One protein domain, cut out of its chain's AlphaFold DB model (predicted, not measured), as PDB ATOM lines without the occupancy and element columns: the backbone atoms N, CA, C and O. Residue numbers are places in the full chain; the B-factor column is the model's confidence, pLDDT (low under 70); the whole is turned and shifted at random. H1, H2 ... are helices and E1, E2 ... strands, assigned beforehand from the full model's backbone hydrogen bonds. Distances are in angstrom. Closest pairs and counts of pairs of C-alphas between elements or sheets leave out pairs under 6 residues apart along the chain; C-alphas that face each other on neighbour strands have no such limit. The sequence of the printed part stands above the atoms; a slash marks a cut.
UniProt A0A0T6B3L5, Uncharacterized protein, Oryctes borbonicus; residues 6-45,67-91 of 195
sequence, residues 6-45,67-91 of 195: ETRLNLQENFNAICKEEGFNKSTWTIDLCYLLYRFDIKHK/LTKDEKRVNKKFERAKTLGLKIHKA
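This is residues 6 to 45 and 67 to 91 of the 195 residues of an uncharacterized protein of Oryctes borbonicus (UniProt A0A0T6B3L5). The domain is a row of helical pieces rather than a closed bundle: the long helix H4 stands at one side, H3 slants away from it through the middle, and H1 and H2 make an L-shaped corner at the far side. The short strand E1 comes after H4 and leads away to the end of the printed part. Look for 65 printed residues, with four named helices and one named strand in the order H1, H2, H3, H4, E1, and a class of mostly helix. The whole is compact, with a radius of gyration of the C-alphas of 12.4 A and spans of 34 by 28 by 19 A.

Begin with the longest helix, H4, residues 67 to 83. It touches H3, residues 30 to 39, with its residues 74 to 78 alone; look at the closest C-alphas, those of Ile 31 and Lys 77, 7.0 A apart. The lines of H3 and H4 stand at a steep tilt of 47 degrees, and the two run the same way. Next look at H2, residues 15 to 21; H2 and H3 are near each other, with 5 pairs of C-alphas within 10 A. H1, residues 6 to 13, is close to H2 but not clearly touching it, the closest C-alphas being those of Leu 11 and Ile 18, 7.7 A apart. Their lines are about perpendicular, at 84 degrees. H1 is apart from both H3 and H4. E1, residues 87 to 90, pairs with no named strand; the closest C-alphas of H4 and E1 are those of Ala 81 and Ile 88, 7.6 A apart. In H1, H2 and H3 every O i to N i+4 pair is within hydrogen-bond range, and in H4 10 of 13 are.

Find C-alpha 67 at (110.921, 61.555, 66.759); from there H4 runs 24.3 A to C-alpha 83 at (113.671, 70.205, 89.285). H3 covers 14.6 A from Thr 30 to Arg 39, H2 10.0 A from Phe 15 to Glu 21, and E1 10.2 A from Lys 87 to Lys 90. H1 begins at C-alpha 6, (136.104, 84.741, 77.414), and measures 10.7 A to Glu 13.

The two C-alphas farthest apart are those of Glu 6 and Thr 68, at 37.0 A. Residues 46 to 66 are not printed, and C-alphas 45 and 67 stand 25.3 A apart across this cut, which interrupts the link from H3 to H4. The links H1 to H2 and H4 to E1 are tight, and H2 to H3 is short. The mean pLDDT of the printed part is 91.9; look at residues 67 to 69 for the values under 70.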
ATOM      1  N   GLU A   6     135.427  86.018  77.166       91.50
ATOM      2  CA  GLU A   6     136.104  84.741  77.414       91.50
ATOM      3  C   GLU A   6     135.143  83.552  77.271       91.50
ATOM      4  O   GLU A   6     135.392  82.632  76.493       91.50
ATOM      5  N   THR A   7     133.983  83.617  77.931       91.12
ATOM      6  CA  THR A   7     132.932  82.595  77.831       91.12
ATOM      7  C   THR A   7     132.449  82.416  76.393       91.12
ATOM      8  O   THR A   7     132.193  81.299  75.945       91.12
ATOM      9  N   ARG A   8     132.347  83.515  75.637       90.19
ATOM     10  CA  ARG A   8     131.983  83.480  74.221       90.19
ATOM     11  C   ARG A   8     133.036  82.753  73.386       90.19
ATOM     12  O   ARG A   8     132.652  81.927  72.563       90.19
ATOM     13  N   LEU A   9     134.319  83.059  73.573       92.44
ATOM     14  CA  LEU A   9     135.407  82.392  72.852       92.44
ATOM     15  C   LEU A   9     135.415  80.894  73.164       92.44
ATOM     16  O   LEU A   9     135.396  80.084  72.241       92.44
ATOM     17  N   ASN A  10     135.281  80.531  74.443       92.50
ATOM     18  CA  ASN A  10     135.184  79.137  74.862       92.50
ATOM     19  C   ASN A  10     134.006  78.402  74.196       92.50
ATOM     20  O   ASN A  10     134.188  77.297  73.681       92.50
ATOM     21  N   LEU A  11     132.817  79.019  74.151       91.88
ATOM     22  CA  LEU A  11     131.657  78.459  73.454       91.88
ATOM     23  C   LEU A  11     131.928  78.281  71.955       91.88
ATOM     24  O   LEU A  11     131.515  77.277  71.385       91.88
ATOM     25  N   GLN A  12     132.593  79.239  71.306       91.44
ATOM     26  CA  GLN A  12     132.900  79.159  69.876       91.44
ATOM     27  C   GLN A  12     133.893  78.031  69.568       91.44
ATOM     28  O   GLN A  12     133.671  77.278  68.623       91.44
ATOM     29  N   GLU A  13     134.937  77.882  70.379       95.56
ATOM     30  CA  GLU A  13     135.960  76.841  70.222       95.56
ATOM     31  C   GLU A  13     135.410  75.438  70.514       95.56
ATOM     32  O   GLU A  13     135.735  74.480  69.814       95.56
ATOM     33  N   ASN A  14     134.519  75.313  71.502       94.69
ATOM     34  CA  ASN A  14     134.001  74.025  71.979       94.69
ATOM     35  C   ASN A  14     132.567  73.730  71.517       94.69
ATOM     36  O   ASN A  14     131.931  72.798  72.016       94.69
ATOM     37  N   PHE A  15     132.044  74.493  70.552       91.56
ATOM     38  CA  PHE A  15     130.629  74.478  70.167       91.56
ATOM     39  C   PHE A  15     130.093  73.066  69.896       91.56
ATOM     40  O   PHE A  15     129.072  72.663  70.452       91.56
ATOM     41  N   ASN A  16     130.805  72.283  69.081       92.62
ATOM     42  CA  ASN A  16     130.377  70.934  68.704       92.62
ATOM     43  C   ASN A  16     130.379  69.955  69.887       92.62
ATOM     44  O   ASN A  16     129.489  69.107  69.974       92.62
ATOM     45  N   ALA A  17     131.361  70.068  70.786       94.50
ATOM     46  CA  ALA A  17     131.452  69.236  71.982       94.50
ATOM     47  C   ALA A  17     130.301  69.553  72.943       94.50
ATOM     48  O   ALA A  17     129.560  68.649  73.322       94.50
ATOM     49  N   ILE A  18     130.059  70.841  73.209       94.19
ATOM     50  CA  ILE A  18     128.947  71.312  74.043       94.19
ATOM     51  C   ILE A  18     127.604  70.845  73.468       94.19
ATOM     52  O   ILE A  18     126.800  70.252  74.182       94.19
ATOM     53  N   CYS A  19     127.362  71.026  72.164       92.06
ATOM     54  CA  CYS A  19     126.117  70.570  71.535       92.06
ATOM     55  C   CYS A  19     125.921  69.049  71.648       92.06
ATOM     56  O   CYS A  19     124.785  68.572  71.722       92.06
ATOM     57  N   LYS A  20     127.014  68.273  71.622       91.38
ATOM     58  CA  LYS A  20     126.984  66.813  71.771       91.38
ATOM     59  C   LYS A  20     126.695  66.408  73.218       91.38
ATOM     60  O   LYS A  20     125.865  65.529  73.423       91.38
ATOM     61  N   GLU A  21     127.331  67.051  74.193       90.88
ATOM     62  CA  GLU A  21     127.086  66.846  75.630       90.88
ATOM     63  C   GLU A  21     125.636  67.163  76.009       90.88
ATOM     64  O   GLU A  21     124.980  66.378  76.691       90.88
ATOM     65  N   GLU A  22     125.104  68.274  75.497       88.25
ATOM     66  CA  GLU A  22     123.714  68.689  75.710       88.25
ATOM     67  C   GLU A  22     122.700  67.870  74.884       88.25
ATOM     68  O   GLU A  22     121.484  67.987  75.088       88.25
ATOM     69  N   GLY A  23     123.182  67.038  73.955       87.00
ATOM     70  CA  GLY A  23     122.393  66.076  73.188       87.00
ATOM     71  C   GLY A  23     121.579  66.650  72.024       87.00
ATOM     72  O   GLY A  23     120.645  65.982  71.583       87.00
ATOM     73  N   PHE A  24     121.895  67.852  71.525       88.94
ATOM     74  CA  PHE A  24     121.138  68.520  70.449       88.94
ATOM     75  C   PHE A  24     121.935  68.765  69.157       88.94
ATOM     76  O   PHE A  24     121.415  69.348  68.210       88.94
ATOM     77  N   ASN A  25     123.169  68.263  69.046       86.50
ATOM     78  CA  ASN A  25     124.048  68.455  67.879       86.50
ATOM     79  C   ASN A  25     123.493  67.957  66.524       86.50
ATOM     80  O   ASN A  25     124.102  68.210  65.487       86.50
ATOM     81  N   LYS A  26     122.390  67.203  66.523       84.81
ATOM     82  CA  LYS A  26     121.714  66.691  65.319       84.81
ATOM     83  C   LYS A  26     120.336  67.318  65.084       84.81
ATOM     84  O   LYS A  26     119.869  67.297  63.952       84.81
ATOM     85  N   SER A  27     119.684  67.816  66.134       87.25
ATOM     86  CA  SER A  27     118.297  68.286  66.112       87.25
ATOM     87  C   SER A  27     118.046  69.195  67.316       87.25
ATOM     88  O   SER A  27     118.077  68.741  68.465       87.25
ATOM     89  N   THR A  28     117.827  70.481  67.044       91.69
ATOM     90  CA  THR A  28     117.688  71.524  68.067       91.69
ATOM     91  C   THR A  28     116.223  71.817  68.355       91.69
ATOM     92  O   THR A  28     115.494  72.265  67.468       91.69
ATOM     93  N   TRP A  29     115.821  71.665  69.614       94.06
ATOM     94  CA  TRP A  29     114.526  72.108  70.131       94.06
ATOM     95  C   TRP A  29     114.705  73.313  71.056       94.06
ATOM     96  O   TRP A  29     115.771  73.504  71.639       94.06
ATOM     97  N   THR A  30     113.663  74.121  71.251       97.25
ATOM     98  CA  THR A  30     113.768  75.349  72.060       97.25
ATOM     99  C   THR A  30     114.173  75.057  73.504       97.25
ATOM    100  O   THR A  30     114.959  75.796  74.102       97.25
ATOM    101  N   ILE A  31     113.730  73.921  74.054       97.06
ATOM    102  CA  ILE A  31     114.159  73.467  75.379       97.06
ATOM    103  C   ILE A  31     115.673  73.211  75.448       97.06
ATOM    104  O   ILE A  31     116.283  73.440  76.487       97.06
ATOM    105  N   ASP A  32     116.317  72.801  74.351       96.31
ATOM    106  CA  ASP A  32     117.771  72.629  74.312       96.31
ATOM    107  C   ASP A  32     118.502  73.963  74.450       96.31
ATOM    108  O   ASP A  32     119.499  74.042  75.167       96.31
ATOM    109  N   LEU A  33     117.969  75.022  73.834       96.81
ATOM    110  CA  LEU A  33     118.509  76.372  73.982       96.81
ATOM    111  C   LEU A  33     118.388  76.865  75.429       96.81
ATOM    112  O   LEU A  33     119.308  77.506  75.924       96.81
ATOM    113  N   CYS A  34     117.309  76.519  76.136       97.62
ATOM    114  CA  CYS A  34     117.154  76.849  77.558       97.62
ATOM    115  C   CYS A  34     118.236  76.181  78.422       97.62
ATOM    116  O   CYS A  34     118.820  76.818  79.294       97.62
ATOM    117  N   TYR A  35     118.554  74.912  78.148       96.62
ATOM    118  CA  TYR A  35     119.645  74.203  78.829       96.62
ATOM    119  C   TYR A  35     121.015  74.807  78.511       96.62
ATOM    120  O   TYR A  35     121.839  74.960  79.411       96.62
ATOM    121  N   LEU A  36     121.241  75.220  77.260       95.19
ATOM    122  CA  LEU A  36     122.462  75.922  76.880       95.19
ATOM    123  C   LEU A  36     122.593  77.256  77.630       95.19
ATOM    124  O   LEU A  36     123.646  77.541  78.186       95.19
ATOM    125  N   LEU A  37     121.523  78.052  77.697       95.50
ATOM    126  CA  LEU A  37     121.502  79.305  78.459       95.50
ATOM    127  C   LEU A  37     121.742  79.063  79.955       95.50
ATOM    128  O   LEU A  37     122.516  79.790  80.569       95.50
ATOM    129  N   TYR A  38     121.136  78.017  80.523       95.44
ATOM    130  CA  TYR A  38     121.348  77.603  81.913       95.44
ATOM    131  C   TYR A  38     122.806  77.224  82.202       95.44
ATOM    132  O   TYR A  38     123.355  77.652  83.211       95.44
ATOM    133  N   ARG A  39     123.460  76.474  81.303       93.75
ATOM    134  CA  ARG A  39     124.881  76.099  81.427       93.75
ATOM    135  C   ARG A  39     125.805  77.312  81.545       93.75
ATOM    136  O   ARG A  39     126.835  77.221  82.203       93.75
ATOM    137  N   PHE A  40     125.441  78.423  80.910       93.06
ATOM    138  CA  PHE A  40     126.205  79.673  80.930       93.06
ATOM    139  C   PHE A  40     125.659  80.714  81.916       93.06
ATOM    140  O   PHE A  40     125.982  81.891  81.785       93.06
ATOM    141  N   ASP A  41     124.824  80.292  82.871       93.50
ATOM    142  CA  ASP A  41     124.229  81.152  83.901       93.50
ATOM    143  C   ASP A  41     123.491  82.382  83.332       93.50
ATOM    144  O   ASP A  41     123.459  83.471  83.906       93.50
ATOM    145  N   ILE A  42     122.873  82.223  82.157       95.19
ATOM    146  CA  ILE A  42     122.060  83.274  81.551       95.19
ATOM    147  C   ILE A  42     120.637  83.171  82.081       95.19
ATOM    148  O   ILE A  42     119.904  82.220  81.790       95.19
ATOM    149  N   LYS A  43     120.206  84.199  82.815       96.62
ATOM    150  CA  LYS A  43     118.841  84.301  83.327       96.62
ATOM    151  C   LYS A  43     117.838  84.414  82.178       96.62
ATOM    152  O   LYS A  43     117.885  85.345  81.372       96.62
ATOM    153  N   HIS A  44     116.884  83.488  82.134       98.25
ATOM    154  CA  HIS A  44     115.872  83.447  81.083       98.25
ATOM    155  C   HIS A  44     114.518  82.910  81.569       98.25
ATOM    156  O   HIS A  44     114.415  82.268  82.619       98.25
ATOM    157  N   LYS A  45     113.465  83.184  80.792       98.56
ATOM    158  CA  LYS A  45     112.139  82.553  80.907       98.56
ATOM    159  C   LYS A  45     111.710  82.022  79.549       98.56
ATOM    160  O   LYS A  45     111.871  82.718  78.552       98.56
ATOM    161  N   LEU A  67     111.720  61.189  65.591       56.34
ATOM    162  CA  LEU A  67     110.921  61.555  66.759       56.34
ATOM    163  C   LEU A  67     111.178  60.672  67.970       56.34
ATOM    164  O   LEU A  67     111.221  61.197  69.067       56.34
ATOM    165  N   THR A  68     111.401  59.367  67.840       63.28
ATOM    166  CA  THR A  68     111.419  58.498  69.031       63.28
ATOM    167  C   THR A  68     112.584  58.800  69.980       63.28
ATOM    168  O   THR A  68     112.465  58.605  71.191       63.28
ATOM    169  N   LYS A  69     113.724  59.270  69.447       69.25
ATOM    170  CA  LYS A  69     114.883  59.683  70.258       69.25
ATOM    171  C   LYS A  69     114.751  61.126  70.740       69.25
ATOM    172  O   LYS A  69     115.022  61.385  71.913       69.25
ATOM    173  N   ASP A  70     114.305  62.033  69.873       82.44
ATOM    174  CA  ASP A  70     114.110  63.438  70.235       82.44
ATOM    175  C   ASP A  70     112.966  63.615  71.235       82.44
ATOM    176  O   ASP A  70     113.154  64.279  72.241       82.44
ATOM    177  N   GLU A  71     111.833  62.942  71.050       85.69
ATOM    178  CA  GLU A  71     110.673  62.980  71.945       85.69
ATOM    179  C   GLU A  71     111.045  62.557  73.363       85.69
ATOM    180  O   GLU A  71     110.784  63.290  74.315       85.69
ATOM    181  N   LYS A  72     111.737  61.420  73.519       87.06
ATOM    182  CA  LYS A  72     112.214  60.970  74.836       87.06
ATOM    183  C   LYS A  72     113.133  62.003  75.490       87.06
ATOM    184  O   LYS A  72     112.981  62.297  76.674       87.06
ATOM    185  N   ARG A  73     114.089  62.554  74.735       91.12
ATOM    186  CA  ARG A  73     115.044  63.558  75.226       91.12
ATOM    187  C   ARG A  73     114.347  64.862  75.614       91.12
ATOM    188  O   ARG A  73     114.592  65.372  76.704       91.12
ATOM    189  N   VAL A  74     113.496  65.384  74.738       92.44
ATOM    190  CA  VAL A  74     112.751  66.636  74.904       92.44
ATOM    191  C   VAL A  74     111.822  66.534  76.108       92.44
ATOM    192  O   VAL A  74     111.909  67.373  77.004       92.44
ATOM    193  N   ASN A  75     111.020  65.470  76.205       91.81
ATOM    194  CA  ASN A  75     110.121  65.258  77.341       91.81
ATOM    195  C   ASN A  75     110.901  65.167  78.662       91.81
ATOM    196  O   ASN A  75     110.582  65.878  79.614       91.81
ATOM    197  N   LYS A  76     112.008  64.409  78.691       93.00
ATOM    198  CA  LYS A  76     112.889  64.328  79.867       93.00
ATOM    199  C   LYS A  76     113.487  65.686  80.257       93.00
ATOM    200  O   LYS A  76     113.653  65.962  81.445       93.00
ATOM    201  N   LYS A  77     113.828  66.543  79.286       95.44
ATOM    202  CA  LYS A  77     114.310  67.907  79.561       95.44
ATOM    203  C   LYS A  77     113.214  68.785  80.162       95.44
ATOM    204  O   LYS A  77     113.494  69.485  81.126       95.44
ATOM    205  N   PHE A  78     111.974  68.720  79.679       95.75
ATOM    206  CA  PHE A  78     110.863  69.447  80.307       95.75
ATOM    207  C   PHE A  78     110.592  68.978  81.747       95.75
ATOM    208  O   PHE A  78     110.423  69.810  82.638       95.75
ATOM    209  N   GLU A  79     110.617  67.669  82.001       93.69
ATOM    210  CA  GLU A  79     110.467  67.105  83.351       93.69
ATOM    211  C   GLU A  79     111.579  67.588  84.295       93.69
ATOM    212  O   GLU A  79     111.313  68.087  85.392       93.69
ATOM    213  N   ARG A  80     112.837  67.491  83.849       95.69
ATOM    214  CA  ARG A  80     114.010  67.898  84.633       95.69
ATOM    215  C   ARG A  80     114.117  69.415  84.799       95.69
ATOM    216  O   ARG A  80     114.627  69.876  85.813       95.69
ATOM    217  N   ALA A  81     113.631  70.209  83.853       95.88
ATOM    218  CA  ALA A  81     113.666  71.664  83.956       95.88
ATOM    219  C   ALA A  81     112.958  72.167  85.223       95.88
ATOM    220  O   ALA A  81     113.450  73.082  85.886       95.88
ATOM    221  N   LYS A  82     111.858  71.507  85.616       89.62
ATOM    222  CA  LYS A  82     111.139  71.802  86.859       89.62
ATOM    223  C   LYS A  82     112.017  71.595  88.095       89.62
ATOM    224  O   LYS A  82     111.990  72.426  88.997       89.62
ATOM    225  N   THR A  83     112.801  70.516  88.137       93.62
ATOM    226  CA  THR A  83     113.671  70.205  89.285       93.62
ATOM    227  C   THR A  83     114.907  71.100  89.345       93.62
ATOM    228  O   THR A  83     115.400  71.375  90.432       93.62
ATOM    229  N   LEU A  84     115.366  71.614  88.199       94.94
ATOM    230  CA  LEU A  84     116.441  72.610  88.102       94.94
ATOM    231  C   LEU A  84     115.965  74.051  88.363       94.94
ATOM    232  O   LEU A  84     116.768  74.978  88.335       94.94
ATOM    233  N   GLY A  85     114.665  74.268  88.581       95.19
ATOM    234  CA  GLY A  85     114.105  75.600  88.822       95.19
ATOM    235  C   GLY A  85     114.019  76.499  87.581       95.19
ATOM    236  O   GLY A  85     113.745  77.697  87.729       95.19
ATOM    237  N   LEU A  86     114.200  75.944  86.374       97.00
ATOM    238  CA  LEU A  86     114.037  76.674  85.116       97.00
ATOM    239  C   LEU A  86     112.607  77.207  84.988       97.00
ATOM    240  O   LEU A  86     111.623  76.514  85.256       97.00
ATOM    241  N   LYS A  87     112.487  78.468  84.567       97.88
ATOM    242  CA  LYS A  87     111.205  79.172  84.471       97.88
ATOM    243  C   LYS A  87     110.565  78.928  83.107       97.88
ATOM    244  O   LYS A  87     110.741  79.717  82.179       97.88
ATOM    245  N   ILE A  88     109.843  77.814  83.000       98.00
ATOM    246  CA  ILE A  88     109.103  77.410  81.799       98.00
ATOM    247  C   ILE A  88     107.603  77.584  82.037       98.00
ATOM    248  O   ILE A  88     107.070  77.128  83.048       98.00
ATOM    249  N   HIS A  89     106.922  78.221  81.090       98.12
ATOM    250  CA  HIS A  89     105.514  78.574  81.166       98.12
ATOM    251  C   HIS A  89     104.768  78.043  79.941       98.12
ATOM    252  O   HIS A  89     105.104  78.375  78.806       98.12
ATOM    253  N   LYS A  90     103.719  77.246  80.174       97.81
ATOM    254  CA  LYS A  90     102.802  76.833  79.109       97.81
ATOM    255  C   LYS A  90     101.759  77.932  78.877       97.81
ATOM    256  O   LYS A  90     100.745  77.954  79.570       97.81
ATOM    257  N   ALA A  91     102.028  78.860  77.967       98.00
ATOM    258  CA  ALA A  91     101.131  79.960  77.624       98.00
ATOM    259  C   ALA A  91     101.474  80.559  76.252       98.00
ATOM    260  O   ALA A  91     102.649  80.700  75.915       98.00
TER     261      ALA A  91